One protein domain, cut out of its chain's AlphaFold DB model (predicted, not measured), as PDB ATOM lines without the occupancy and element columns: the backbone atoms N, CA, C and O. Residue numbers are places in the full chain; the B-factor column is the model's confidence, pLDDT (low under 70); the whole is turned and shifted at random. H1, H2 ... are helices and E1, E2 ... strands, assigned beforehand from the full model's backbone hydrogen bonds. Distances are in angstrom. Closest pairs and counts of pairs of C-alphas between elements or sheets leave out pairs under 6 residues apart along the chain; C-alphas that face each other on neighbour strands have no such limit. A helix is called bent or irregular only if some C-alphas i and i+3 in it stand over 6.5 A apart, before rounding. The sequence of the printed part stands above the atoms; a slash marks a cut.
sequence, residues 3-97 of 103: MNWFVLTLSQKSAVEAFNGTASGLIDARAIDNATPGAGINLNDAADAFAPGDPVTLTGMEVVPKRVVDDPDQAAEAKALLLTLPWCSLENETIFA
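This is residues 3 to 97 of the 103 residues of an uncharacterized protein of Martelella sp (UniProt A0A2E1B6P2). A strongly twisted four-stranded sheet has a kinked helix, H1, over E3 and E1, while H3 packs on H1 residues 15 to 20 and the short H2 runs on from the end of E3. A long loop, residues 33 to 61, without a named element, joins E2 to E3 and folds back on itself at a short pairing of residues 40 to 41 with 55 to 56. The printed part has 95 residues with three named helices and four named strands, in the order E1 H1 E2 E3 H2 H3 E4; the sheet's order is E2 E3 E1 E4, all antiparallel, and the class is mixed, helices and strands. It is compact, with a radius of gyration of the C-alphas of 12.4 A and spans of 34 by 27 by 22 A.

In the sheet, E1 is residues 3 to 8, 15.5 A long, beginning at C-alpha 3 (228.104, 165.786, 181.617). E4 is residues 87 to 91, 12.9 A, ending at C-alpha 91 (229.381, 163.293, 175.999). E3 is residues 62 to 65, 10.6 A, and E2 residues 30 to 32, 6.7 A. H1 is residues 10 to 26, 17.1 A, and is irregular, C-alphas 19 and 22 being 9.3 A apart, with a kink of 109 degrees near residue 20. H2 is residues 66 to 70, 8.2 A, and H3 residues 76 to 83, 10.6 A.

E3 and E1 are inner strands, with N 8 and O 62 2.8 A apart. E1 and E4 have N 5 and O 88 at 2.9 A. E2 and E3, a hairpin, have N 30 and O 63 at 2.8 A. The edge strands E2 and E4 are apart. E1, H1, E2 and E3, H2 H3, E4 are split strand-helix-strand units, two strands of one sheet that are not neighbours, joined through helices, with E3 between E1 and E2 in the first and E1 between E3 and E4 in the second, and both crossovers are right-handed. H1 is on the sheet at a height of 11.5 A, over E3 and E1; on the local plane it runs along the strands, only just, at 28 degrees to E3. With residues 15 to 20 alone, H1 touches H3, the closest C-alphas being those of Val 16 and Ala 78, 4.9 A, at a steep tilt of 47 degrees, opposite ways. H2 and H3 only just touch, with 3 pairs of C-alphas within 8 A, closest Val 69 and Lys 79, 5.5 A. H2 only grazes the sheet with residues 66 to 68, and H3 with residues 82 to 83. Every O i to N i+4 pair is within hydrogen-bond range in H3, but 8 of 13 in H1 and 0 of 1 in H2, where 2 of 2 O i to N i+3 pairs are.

The C-alphas farthest apart, of Ala 35 and Pro 72, are 35.7 A apart. The printed part has no cut. The link E2 to E3 is long and the other links are tight. The mean pLDDT of the printed part is 86.9, and residues 22 to 26, 34 to 37 and 97 are under 70.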
ATOM      1  N   MET A   3     228.352 164.645 180.734       90.25
ATOM      2  CA  MET A   3     228.104 165.786 181.617       90.25
ATOM      3  C   MET A   3     226.721 166.375 181.326       90.25
ATOM      4  O   MET A   3     226.173 166.179 180.244       90.25
ATOM      5  N   ASN A   4     226.145 167.077 182.301       94.00
ATOM      6  CA  ASN A   4     224.843 167.719 182.144       94.00
ATOM      7  C   ASN A   4     225.020 169.145 181.631       94.00
ATOM      8  O   ASN A   4     225.737 169.941 182.242       94.00
ATOM      9  N   TRP A   5     224.317 169.457 180.553       93.69
ATOM     10  CA  TRP A   5     224.436 170.710 179.829       93.69
ATOM     11  C   TRP A   5     223.059 171.303 179.590       93.69
ATOM     12  O   TRP A   5     222.188 170.612 179.064       93.69
ATOM     13  N   PHE A   6     222.867 172.570 179.950       95.31
ATOM     14  CA  PHE A   6     221.740 173.329 179.415       95.31
ATOM     15  C   PHE A   6     221.935 173.494 177.915       95.31
ATOM     16  O   PHE A   6     223.062 173.726 177.486       95.31
ATOM     17  N   VAL A   7     220.858 173.372 177.143       94.25
ATOM     18  CA  VAL A   7     220.852 173.565 175.690       94.25
ATOM     19  C   VAL A   7     220.143 174.879 175.392       94.25
ATOM     20  O   VAL A   7     219.025 175.108 175.854       94.25
ATOM     21  N   LEU A   8     220.803 175.751 174.637       93.62
ATOM     22  CA  LEU A   8     220.385 177.127 174.411       93.62
ATOM     23  C   LEU A   8     220.427 177.454 172.925       93.62
ATOM     24  O   LEU A   8     221.291 176.984 172.185       93.62
ATOM     25  N   THR A   9     219.539 178.343 172.499       91.88
ATOM     26  CA  THR A   9     219.758 179.087 171.260       91.88
ATOM     27  C   THR A   9     220.871 180.120 171.455       91.88
ATOM     28  O   THR A   9     221.163 180.547 172.576       91.88
ATOM     29  N   LEU A  10     221.437 180.614 170.350       86.81
ATOM     30  CA  LEU A  10     222.410 181.710 170.387       86.81
ATOM     31  C   LEU A  10     221.860 182.966 171.094       86.81
ATOM     32  O   LEU A  10     222.572 183.612 171.853       86.81
ATOM     33  N   SER A  11     220.577 183.293 170.900       90.31
ATOM     34  CA  SER A  11     219.949 184.451 171.552       90.31
ATOM     35  C   SER A  11     219.753 184.261 173.056       90.31
ATOM     36  O   SER A  11     219.944 185.205 173.820       90.31
ATOM     37  N   GLN A  12     219.401 183.050 173.497       92.94
ATOM     38  CA  GLN A  12     219.304 182.720 174.919       92.94
ATOM     39  C   GLN A  12     220.678 182.794 175.582       92.94
ATOM     40  O   GLN A  12     220.789 183.392 176.647       92.94
ATOM     41  N   LYS A  13     221.730 182.287 174.926       87.88
ATOM     42  CA  LYS A  13     223.116 182.457 175.381       87.88
ATOM     43  C   LYS A  13     223.456 183.933 175.601       87.88
ATOM     44  O   LYS A  13     223.829 184.300 176.712       87.88
ATOM     45  N   SER A  14     223.247 184.784 174.595       87.81
ATOM     46  CA  SER A  14     223.534 186.220 174.719       87.81
ATOM     47  C   SER A  14     222.736 186.894 175.839       87.81
ATOM     48  O   SER A  14     223.242 187.808 176.483       87.81
ATOM     49  N   ALA A  15     221.505 186.445 176.109       90.81
ATOM     50  CA  ALA A  15     220.722 186.949 177.235       90.81
ATOM     51  C   ALA A  15     221.339 186.558 178.589       90.81
ATOM     52  O   ALA A  15     221.484 187.413 179.458       90.81
ATOM     53  N   VAL A  16     221.748 185.294 178.761       89.38
ATOM     54  CA  VAL A  16     222.418 184.827 179.989       89.38
ATOM     55  C   VAL A  16     223.742 185.581 180.205       89.38
ATOM     56  O   VAL A  16     224.014 186.041 181.313       89.38
ATOM     57  N   GLU A  17     224.538 185.774 179.151       87.50
ATOM     58  CA  GLU A  17     225.790 186.547 179.204       87.50
ATOM     59  C   GLU A  17     225.546 188.017 179.580       87.50
ATOM     60  O   GLU A  17     226.270 188.576 180.408       87.50
ATOM     61  N   ALA A  18     224.491 188.634 179.039       89.00
ATOM     62  CA  ALA A  18     224.120 190.008 179.363       89.00
ATOM     63  C   ALA A  18     223.727 190.187 180.840       89.00
ATOM     64  O   ALA A  18     224.035 191.227 181.422       89.00
ATOM     65  N   PHE A  19     223.092 189.185 181.461       88.62
ATOM     66  CA  PHE A  19     222.756 189.221 182.888       88.62
ATOM     67  C   PHE A  19     223.986 189.098 183.793       88.62
ATOM     68  O   PHE A  19     224.057 189.765 184.822       88.62
ATOM     69  N   ASN A  20     224.963 188.271 183.416       81.44
ATOM     70  CA  ASN A  20     226.160 188.048 184.229       81.44
ATOM     71  C   ASN A  20     227.198 189.181 184.132       81.44
ATOM     72  O   ASN A  20     228.042 189.321 185.019       81.44
ATOM     73  N   GLY A  21     227.177 189.993 183.072       71.50
ATOM     74  CA  GLY A  21     228.162 191.062 182.881       71.50
ATOM     75  C   GLY A  21     229.608 190.539 182.925       71.50
ATOM     76  O   GLY A  21     229.930 189.497 182.356       71.50
ATOM     77  N   THR A  22     230.510 191.234 183.628       56.47
ATOM     78  CA  THR A  22     231.923 190.818 183.777       56.47
ATOM     79  C   THR A  22     232.121 189.471 184.487       56.47
ATOM     80  O   THR A  22     233.215 188.921 184.404       56.47
ATOM     81  N   ALA A  23     231.090 188.902 185.129       58.00
ATOM     82  CA  ALA A  23     231.119 187.547 185.694       58.00
ATOM     83  C   ALA A  23     230.943 186.436 184.629       58.00
ATOM     84  O   ALA A  23     230.774 185.267 184.971       58.00
ATOM     85  N   SER A  24     231.004 186.769 183.330       59.47
ATOM     86  CA  SER A  24     230.869 185.803 182.223       59.47
ATOM     87  C   SER A  24     231.852 184.627 182.267       59.47
ATOM     88  O   SER A  24     231.547 183.586 181.700       59.47
ATOM     89  N   GLY A  25     232.971 184.728 183.001       63.50
ATOM     90  CA  GLY A  25     233.918 183.619 183.190       63.50
ATOM     91  C   GLY A  25     233.321 182.368 183.855       63.50
ATOM     92  O   GLY A  25     233.933 181.304 183.799       63.50
ATOM     93  N   LEU A  26     232.129 182.477 184.455       66.31
ATOM     94  CA  LEU A  26     231.362 181.349 185.000       66.31
ATOM     95  C   LEU A  26     230.604 180.562 183.914       66.31
ATOM     96  O   LEU A  26     230.279 179.388 184.104       66.31
ATOM     97  N   ILE A  27     230.336 181.191 182.766       71.44
ATOM     98  CA  ILE A  27     229.623 180.606 181.630       71.44
ATOM     99  C   ILE A  27     230.645 180.200 180.566       71.44
ATOM    100  O   ILE A  27     230.945 180.951 179.643       71.44
ATOM    101  N   ASP A  28     231.155 178.975 180.673       75.31
ATOM    102  CA  ASP A  28     231.940 178.357 179.599       75.31
ATOM    103  C   ASP A  28     230.984 177.746 178.562       75.31
ATOM    104  O   ASP A  28     230.651 176.555 178.603       75.31
ATOM    105  N   ALA A  29     230.427 178.617 177.714       74.31
ATOM    106  CA  ALA A  29     229.492 178.226 176.670       74.31
ATOM    107  C   ALA A  29     230.222 177.519 175.529       74.31
ATOM    108  O   ALA A  29     231.255 177.987 175.060       74.31
ATOM    109  N   ARG A  30     229.665 176.411 175.047       85.88
ATOM    110  CA  ARG A  30     230.266 175.582 174.003       85.88
ATOM    111  C   ARG A  30     229.268 175.266 172.894       85.88
ATOM    112  O   ARG A  30     228.079 175.132 173.158       85.88
ATOM    113  N   ALA A  31     229.746 175.130 171.662       85.81
ATOM    114  CA  ALA A  31     228.896 174.815 170.516       85.81
ATOM    115  C   ALA A  31     228.760 173.295 170.346       85.81
ATOM    116  O   ALA A  31     229.699 172.540 170.613       85.81
ATOM    117  N   ILE A  32     227.601 172.832 169.885       87.69
ATOM    118  CA  ILE A  32     227.409 171.426 169.518       87.69
ATOM    119  C   ILE A  32     227.783 171.245 168.039       87.69
ATOM    120  O   ILE A  32     227.052 171.693 167.158       87.69
ATOM    121  N   ASP A  33     228.900 170.562 167.770       72.50
ATOM    122  CA  ASP A  33     229.417 170.288 166.413       72.50
ATOM    123  C   ASP A  33     229.662 168.785 166.198       72.50
ATOM    124  O   ASP A  33     230.742 168.313 165.864       72.50
ATOM    125  N   ASN A  34     228.630 167.981 166.434       62.12
ATOM    126  CA  ASN A  34     228.599 166.637 165.871       62.12
ATOM    127  C   ASN A  34     227.819 166.723 164.549       62.12
ATOM    128  O   ASN A  34     226.783 167.378 164.497       62.12
ATOM    129  N   ALA A  35     228.278 166.070 163.475       59.09
ATOM    130  CA  ALA A  35     227.520 165.985 162.218       59.09
ATOM    131  C   ALA A  35     226.182 165.236 162.404       59.09
ATOM    132  O   ALA A  35     225.271 165.359 161.587       59.09
ATOM    133  N   THR A  36     226.065 164.471 163.499       62.25
ATOM    134  CA  THR A  36     224.870 163.700 163.860       62.25
ATOM    135  C   THR A  36     224.618 163.716 165.378       62.25
ATOM    136  O   THR A  36     224.633 162.661 166.007       62.25
ATOM    137  N   PRO A  37     224.364 164.866 166.034       65.50
ATOM    138  CA  PRO A  37     223.928 164.842 167.419       65.50
ATOM    139  C   PRO A  37     222.425 164.521 167.489       65.50
ATOM    140  O   PRO A  37     221.969 164.105 168.542       65.50
ATOM    141  N   GLY A  38     221.691 164.646 166.365       75.00
ATOM    142  CA  GLY A  38     220.344 164.129 166.083       75.00
ATOM    143  C   GLY A  38     219.245 164.692 166.979       75.00
ATOM    144  O   GLY A  38     218.366 165.409 166.514       75.00
ATOM    145  N   ALA A  39     219.318 164.369 168.262       87.62
ATOM    146  CA  ALA A  39     218.562 164.943 169.354       87.62
ATOM    147  C   ALA A  39     219.220 164.545 170.689       87.62
ATOM    148  O   ALA A  39     219.812 163.473 170.811       87.62
ATOM    149  N   GLY A  40     219.070 165.388 171.704       90.69
ATOM    150  CA  GLY A  40     219.237 165.026 173.106       90.69
ATOM    151  C   GLY A  40     217.885 164.685 173.722       90.69
ATOM    152  O   GLY A  40     216.848 164.836 173.078       90.69
ATOM    153  N   ILE A  41     217.885 164.257 174.980       94.88
ATOM    154  CA  ILE A  41     216.659 164.085 175.765       94.88
ATOM    155  C   ILE A  41     216.640 165.156 176.844       94.88
ATOM    156  O   ILE A  41     217.613 165.286 177.591       94.88
ATOM    157  N   ASN A  42     215.556 165.928 176.916       97.38
ATOM    158  CA  ASN A  42     215.359 166.886 177.989       97.38
ATOM    159  C   ASN A  42     215.165 166.144 179.313       97.38
ATOM    160  O   ASN A  42     214.303 165.276 179.443       97.38
ATOM    161  N   LEU A  43     215.946 166.526 180.311       96.88
ATOM    162  CA  LEU A  43     215.857 166.002 181.667       96.88
ATOM    163  C   LEU A  43     215.384 167.074 182.665       96.88
ATOM    164  O   LEU A  43     215.303 166.799 183.861       96.88
ATOM    165  N   ASN A  44     215.062 168.284 182.191       97.19
ATOM    166  CA  ASN A  44     214.498 169.354 183.006       97.19
ATOM    167  C   ASN A  44     212.970 169.260 183.078       97.19
ATOM    168  O   ASN A  44     212.296 169.344 182.053       97.19
ATOM    169  N   ASP A  45     212.420 169.158 184.281       95.94
ATOM    170  CA  ASP A  45     210.979 169.218 184.549       95.94
ATOM    171  C   ASP A  45     210.417 170.632 184.649       95.94
ATOM    172  O   ASP A  45     209.204 170.809 184.561       95.94
ATOM    173  N   ALA A  46     211.292 171.630 184.745       95.50
ATOM    174  CA  ALA A  46     210.932 173.039 184.745       95.50
ATOM    175  C   ALA A  46     211.143 173.728 183.383       95.50
ATOM    176  O   ALA A  46     211.077 174.952 183.317       95.50
ATOM    177  N   ALA A  47     211.428 172.987 182.303       95.88
ATOM    178  CA  ALA A  47     211.646 173.606 180.997       95.88
ATOM    179  C   ALA A  47     210.336 174.121 180.376       95.88
ATOM    180  O   ALA A  47     209.385 173.363 180.204       95.88
ATOM    181  N   ASP A  48     210.304 175.392 179.965       91.88
ATOM    182  CA  ASP A  48     209.063 176.062 179.529       91.88
ATOM    183  C   ASP A  48     208.445 175.444 178.259       91.88
ATOM    184  O   ASP A  48     207.229 175.461 178.071       91.88
ATOM    185  N   ALA A  49     209.289 174.919 177.366       91.31
ATOM    186  CA  ALA A  49     208.898 174.437 176.040       91.31
ATOM    187  C   ALA A  49     209.090 172.922 175.847       91.31
ATOM    188  O   ALA A  49     208.887 172.427 174.739       91.31
ATOM    189  N   PHE A  50     209.502 172.200 176.893       94.00
ATOM    190  CA  PHE A  50     209.836 170.778 176.822       94.00
ATOM    191  C   PHE A  50     209.330 170.053 178.065       94.00
ATOM    192  O   PHE A  50     209.673 170.426 179.185       94.00
ATOM    193  N   ALA A  51     208.586 168.965 177.883       94.50
ATOM    194  CA  ALA A  51     208.347 168.029 178.970       94.50
ATOM    195  C   ALA A  51     209.625 167.212 179.263       94.50
ATOM    196  O   ALA A  51     210.485 167.039 178.388       94.50
ATOM    197  N   PRO A  52     209.787 166.672 180.483       94.62
ATOM    198  CA  PRO A  52     210.777 165.635 180.751       94.62
ATOM    199  C   PRO A  52     210.650 164.467 179.776       94.62
ATOM    200  O   PRO A  52     209.568 163.911 179.600       94.62
ATOM    201  N   GLY A  53     211.770 164.058 179.187       95.12
ATOM    202  CA  GLY A  53     211.818 162.985 178.201       95.12
ATOM    203  C   GLY A  53     211.611 163.443 176.755       95.12
ATOM    204  O   GLY A  53     211.848 162.639 175.852       95.12
ATOM    205  N   ASP A  54     211.234 164.704 176.517       96.44
ATOM    206  CA  ASP A  54     211.069 165.211 175.155       96.44
ATOM    207  C   ASP A  54     212.413 165.294 174.416       96.44
ATOM    208  O   ASP A  54     213.441 165.650 175.010       96.44
ATOM    209  N   PRO A  55     212.431 164.996 173.104       94.12
ATOM    210  CA  PRO A  55     213.620 165.169 172.290       94.12
ATOM    211  C   PRO A  55     213.949 166.659 172.115       94.12
ATOM    212  O   PRO A  55     213.094 167.469 171.760       94.12
ATOM    213  N   VAL A  56     215.221 167.010 172.294       92.62
ATOM    214  CA  VAL A  56     215.760 168.363 172.094       92.62
ATOM    215  C   VAL A  56     216.634 168.350 170.850       92.62
ATOM    216  O   VAL A  56     217.605 167.599 170.787       92.62
ATOM    217  N   THR A  57     216.329 169.180 169.852       90.62
ATOM    218  CA  THR A  57     217.217 169.326 168.686       90.62
ATOM    219  C   THR A  57     218.525 169.973 169.130       90.62
ATOM    220  O   THR A  57     218.500 171.016 169.771       90.62
ATOM    221  N   LEU A  58     219.657 169.348 168.801       90.38
ATOM    222  CA  LEU A  58     220.988 169.786 169.244       90.38
ATOM    223  C   LEU A  58     221.786 170.521 168.158       90.38
ATOM    224  O   LEU A  58     222.704 171.274 168.462       90.38
ATOM    225  N   THR A  59     221.456 170.303 166.885       86.38
ATOM    226  CA  THR A  59     222.159 170.931 165.763       86.38
ATOM    227  C   THR A  59     221.978 172.448 165.787       86.38
ATOM    228  O   THR A  59     220.850 172.935 165.794       86.38
ATOM    229  N   GLY A  60     223.094 173.185 165.759       84.00
ATOM    230  CA  GLY A  60     223.091 174.652 165.774       84.00
ATOM    231  C   GLY A  60     222.775 175.270 167.139       84.00
ATOM    232  O   GLY A  60     222.481 176.462 167.204       84.00
ATOM    233  N   MET A  61     222.810 174.470 168.209       90.75
ATOM    234  CA  MET A  61     222.586 174.931 169.576       90.75
ATOM    235  C   MET A  61     223.909 175.138 170.319       90.75
ATOM    236  O   MET A  61     224.937 174.527 170.014       90.75
ATOM    237  N   GLU A  62     223.843 175.981 171.341       91.62
ATOM    238  CA  GLU A  62     224.904 176.226 172.311       91.62
ATOM    239  C   GLU A  62     224.605 175.461 173.602       91.62
ATOM    240  O   GLU A  62     223.456 175.105 173.885       91.62
ATOM    241  N   VAL A  63     225.630 175.233 174.415       91.88
ATOM    242  CA  VAL A  63     225.491 174.599 175.721       91.88
ATOM    243  C   VAL A  63     226.265 175.312 176.811       91.88
ATOM    244  O   VAL A  63     227.343 175.832 176.560       91.88
ATOM    245  N   VAL A  64     225.752 175.271 178.043       91.88
ATOM    246  CA  VAL A  64     226.501 175.688 179.244       91.88
ATOM    247  C   VAL A  64     226.428 174.604 180.322       91.88
ATOM    248  O   VAL A  64     225.415 173.895 180.405       91.88
ATOM    249  N   PRO A  65     227.468 174.428 181.159       91.12
ATOM    250  CA  PRO A  65     227.463 173.383 182.174       91.12
ATOM    251  C   PRO A  65     226.317 173.587 183.163       91.12
ATOM    252  O   PRO A  65     226.190 174.662 183.747       91.12
ATOM    253  N   LYS A  66     225.532 172.541 183.449       92.62
ATOM    254  CA  LYS A  66     224.406 172.653 184.392       92.62
ATOM    255  C   LYS A  66     224.841 173.138 185.778       92.62
ATOM    256  O   LYS A  66     224.094 173.860 186.420       92.62
ATOM    257  N   ARG A  67     226.061 172.794 186.213       90.69
ATOM    258  CA  ARG A  67     226.635 173.204 187.509       90.69
ATOM    259  C   ARG A  67     226.724 174.722 187.715       90.69
ATOM    260  O   ARG A  67     226.899 175.152 188.844       90.69
ATOM    261  N   VAL A  68     226.617 175.531 186.656       89.69
ATOM    262  CA  VAL A  68     226.720 176.996 186.762       89.69
ATOM    263  C   VAL A  68     225.617 177.598 187.640       89.69
ATOM    264  O   VAL A  68     225.821 178.627 188.267       89.69
ATOM    265  N   VAL A  69     224.454 176.946 187.753       91.50
ATOM    266  CA  VAL A  69     223.365 177.429 188.626       91.50
ATOM    267  C   VAL A  69     223.635 177.187 190.111       91.50
ATOM    268  O   VAL A  69     222.935 177.756 190.952       91.50
ATOM    269  N   ASP A  70     224.614 176.341 190.437       90.06
ATOM    270  CA  ASP A  70     225.061 176.091 191.808       90.06
ATOM    271  C   ASP A  70     226.142 177.096 192.243       90.06
ATOM    272  O   ASP A  70     226.500 177.139 193.420       90.06
ATOM    273  N   ASP A  71     226.641 177.914 191.311       87.94
ATOM    274  CA  ASP A  71     227.628 178.949 191.590       87.94
ATOM    275  C   ASP A  71     226.979 180.134 192.338       87.94
ATOM    276  O   ASP A  71     225.952 180.656 191.885       87.94
ATOM    277  N   PRO A  72     227.525 180.556 193.496       86.62
ATOM    278  CA  PRO A  72     226.985 181.680 194.258       86.62
ATOM    279  C   PRO A  72     227.124 183.034 193.549       86.62
ATOM    280  O   PRO A  72     226.352 183.940 193.859       86.62
ATOM    281  N   ASP A  73     228.067 183.170 192.614       87.12
ATOM    282  CA  ASP A  73     228.336 184.410 191.882       87.12
ATOM    283  C   ASP A  73     227.500 184.519 190.590       87.12
ATOM    284  O   ASP A  73     227.537 185.540 189.898       87.12
ATOM    285  N   GLN A  74     226.703 183.495 190.267       86.69
ATOM    286  CA  GLN A  74     225.782 183.516 189.133       86.69
ATOM    287  C   GLN A  74     224.648 184.524 189.369       86.69
ATOM    288  O   GLN A  74     223.930 184.447 190.371       86.69
ATOM    289  N   ALA A  75     224.417 185.427 188.407       90.56
ATOM    290  CA  ALA A  75     223.335 186.403 188.506       90.56
ATOM    291  C   ALA A  75     221.970 185.705 188.650       90.56
ATOM    292  O   ALA A  75     221.695 184.689 187.999       90.56
ATOM    293  N   ALA A  76     221.093 186.259 189.489       91.44
ATOM    294  CA  ALA A  76     219.804 185.648 189.804       91.44
ATOM    295  C   ALA A  76     218.915 185.506 188.558       91.44
ATOM    296  O   ALA A  76     218.275 184.473 188.366       91.44
ATOM    297  N   GLU A  77     218.925 186.508 187.682       92.50
ATOM    298  CA  GLU A  77     218.205 186.534 186.411       92.50
ATOM    299  C   GLU A  77     218.759 185.496 185.428       92.50
ATOM    300  O   GLU A  77     217.993 184.771 184.794       92.50
ATOM    301  N   ALA A  78     220.087 185.366 185.357       92.00
ATOM    302  CA  ALA A  78     220.745 184.351 184.539       92.00
ATOM    303  C   ALA A  78     220.375 182.941 185.016       92.00
ATOM    304  O   ALA A  78     220.023 182.077 184.215       92.00
ATOM    305  N   LYS A  79     220.411 182.715 186.333       92.69
ATOM    306  CA  LYS A  79     220.010 181.453 186.955       92.69
ATOM    307  C   LYS A  79     218.539 181.137 186.698       92.69
ATOM    308  O   LYS A  79     218.227 180.006 186.338       92.69
ATOM    309  N   ALA A  80     217.654 182.119 186.862       94.31
ATOM    310  CA  ALA A  80     216.230 181.955 186.605       94.31
ATOM    311  C   ALA A  80     215.974 181.550 185.150       94.31
ATOM    312  O   ALA A  80     215.266 180.576 184.928       94.31
ATOM    313  N   LEU A  81     216.611 182.223 184.184       94.62
ATOM    314  CA  LEU A  81     216.509 181.866 182.769       94.62
ATOM    315  C   LEU A  81     217.033 180.449 182.501       94.62
ATOM    316  O   LEU A  81     216.330 179.647 181.903       94.62
ATOM    317  N   LEU A  82     218.241 180.110 182.962       94.88
ATOM    318  CA  LEU A  82     218.830 178.783 182.734       94.88
ATOM    319  C   LEU A  82     217.944 177.651 183.264       94.88
ATOM    320  O   LEU A  82     217.801 176.623 182.608       94.88
ATOM    321  N   LEU A  83     217.319 177.844 184.427       95.69
ATOM    322  CA  LEU A  83     216.447 176.841 185.036       95.69
ATOM    323  C   LEU A  83     215.154 176.583 184.247       95.69
ATOM    324  O   LEU A  83     214.541 175.543 184.482       95.69
ATOM    325  N   THR A  84     214.777 177.443 183.291       96.50
ATOM    326  CA  THR A  84     213.639 177.195 182.386       96.50
ATOM    327  C   THR A  84     214.032 176.610 181.027       96.50
ATOM    328  O   THR A  84     213.172 176.339 180.185       96.50
ATOM    329  N   LEU A  85     215.325 176.365 180.791       96.56
ATOM    330  CA  LEU A  85     215.827 175.781 179.546       96.56
ATOM    331  C   LEU A  85     215.963 174.260 179.655       96.56
ATOM    332  O   LEU A  85     216.218 173.737 180.744       96.56
ATOM    333  N   PRO A  86     215.835 173.511 178.547       97.25
ATOM    334  CA  PRO A  86     216.109 172.084 178.579       97.25
ATOM    335  C   PRO A  86     217.576 171.823 178.934       97.25
ATOM    336  O   PRO A  86     218.476 172.568 178.535       97.25
ATOM    337  N   TRP A  87     217.837 170.727 179.643       96.31
ATOM    338  CA  TRP A  87     219.194 170.210 179.798       96.31
ATOM    339  C   TRP A  87     219.267 168.733 179.435       96.31
ATOM    340  O   TRP A  87     218.334 167.968 179.681       96.31
ATOM    341  N   CYS A  88     220.393 168.345 178.847       94.94
ATOM    342  CA  CYS A  88     220.673 166.990 178.392       94.94
ATOM    343  C   CYS A  88     221.961 166.473 179.042       94.94
ATOM    344  O   CYS A  88     222.871 167.248 179.350       94.94
ATOM    345  N   SER A  89     222.068 165.157 179.213       94.31
ATOM    346  CA  SER A  89     223.351 164.503 179.487       94.31
ATOM    347  C   SER A  89     224.047 164.216 178.157       94.31
ATOM    348  O   SER A  89     223.544 163.422 177.367       94.31
ATOM    349  N   LEU A  90     225.176 164.877 177.896       90.50
ATOM    350  CA  LEU A  90     225.924 164.779 176.637       90.50
ATOM    351  C   LEU A  90     227.373 164.368 176.904       90.50
ATOM    352  O   LEU A  90     227.981 164.802 177.887       90.50
ATOM    353  N   GLU A  91     227.943 163.560 176.010       87.56
ATOM    354  CA  GLU A  91     229.381 163.293 175.999       87.56
ATOM    355  C   GLU A  91     230.148 164.570 175.647       87.56
ATOM    356  O   GLU A  91     229.740 165.331 174.771       87.56
ATOM    357  N   ASN A  92     231.290 164.789 176.299       82.44
ATOM    358  CA  ASN A  92     232.127 165.962 176.039       82.44
ATOM    359  C   ASN A  92     232.598 166.061 174.574       82.44
ATOM    360  O   ASN A  92     232.850 167.153 174.086       82.44
ATOM    361  N   GLU A  93     232.709 164.928 173.881       81.25
ATOM    362  CA  GLU A  93     233.086 164.832 172.462       81.25
ATOM    363  C   GLU A  93     231.990 165.353 171.517       81.25
ATOM    364  O   GLU A  93     232.272 165.694 170.375       81.25
ATOM    365  N   THR A  94     230.743 165.454 171.994       84.88
ATOM    366  CA  THR A  94     229.621 166.064 171.258       84.88
ATOM    367  C   THR A  94     229.721 167.593 171.234       84.88
ATOM    368  O   THR A  94     229.003 168.252 170.485       84.88
ATOM    369  N   ILE A  95     230.585 168.165 172.075       84.81
ATOM    370  CA  ILE A  95     230.637 169.589 172.375       84.81
ATOM    371  C   ILE A  95     232.037 170.127 172.062       84.81
ATOM    372  O   ILE A  95     233.049 169.636 172.568       84.81
ATOM    373  N   PHE A  96     232.104 171.197 171.278       79.81
ATOM    374  CA  PHE A  96     233.343 171.854 170.875       79.81
ATOM    375  C   PHE A  96     233.496 173.189 171.591       79.81
ATOM    376  O   PHE A  96     232.516 173.840 171.942       79.81
ATOM    377  N   ALA A  97     234.742 173.599 171.853       67.56
ATOM    378  CA  ALA A  97     234.968 174.979 172.279       67.56
ATOM    379  C   ALA A  97     234.369 175.899 171.202       67.56
ATOM    380  O   ALA A  97     234.519 175.581 170.017       67.56
TER     381      ALA A  97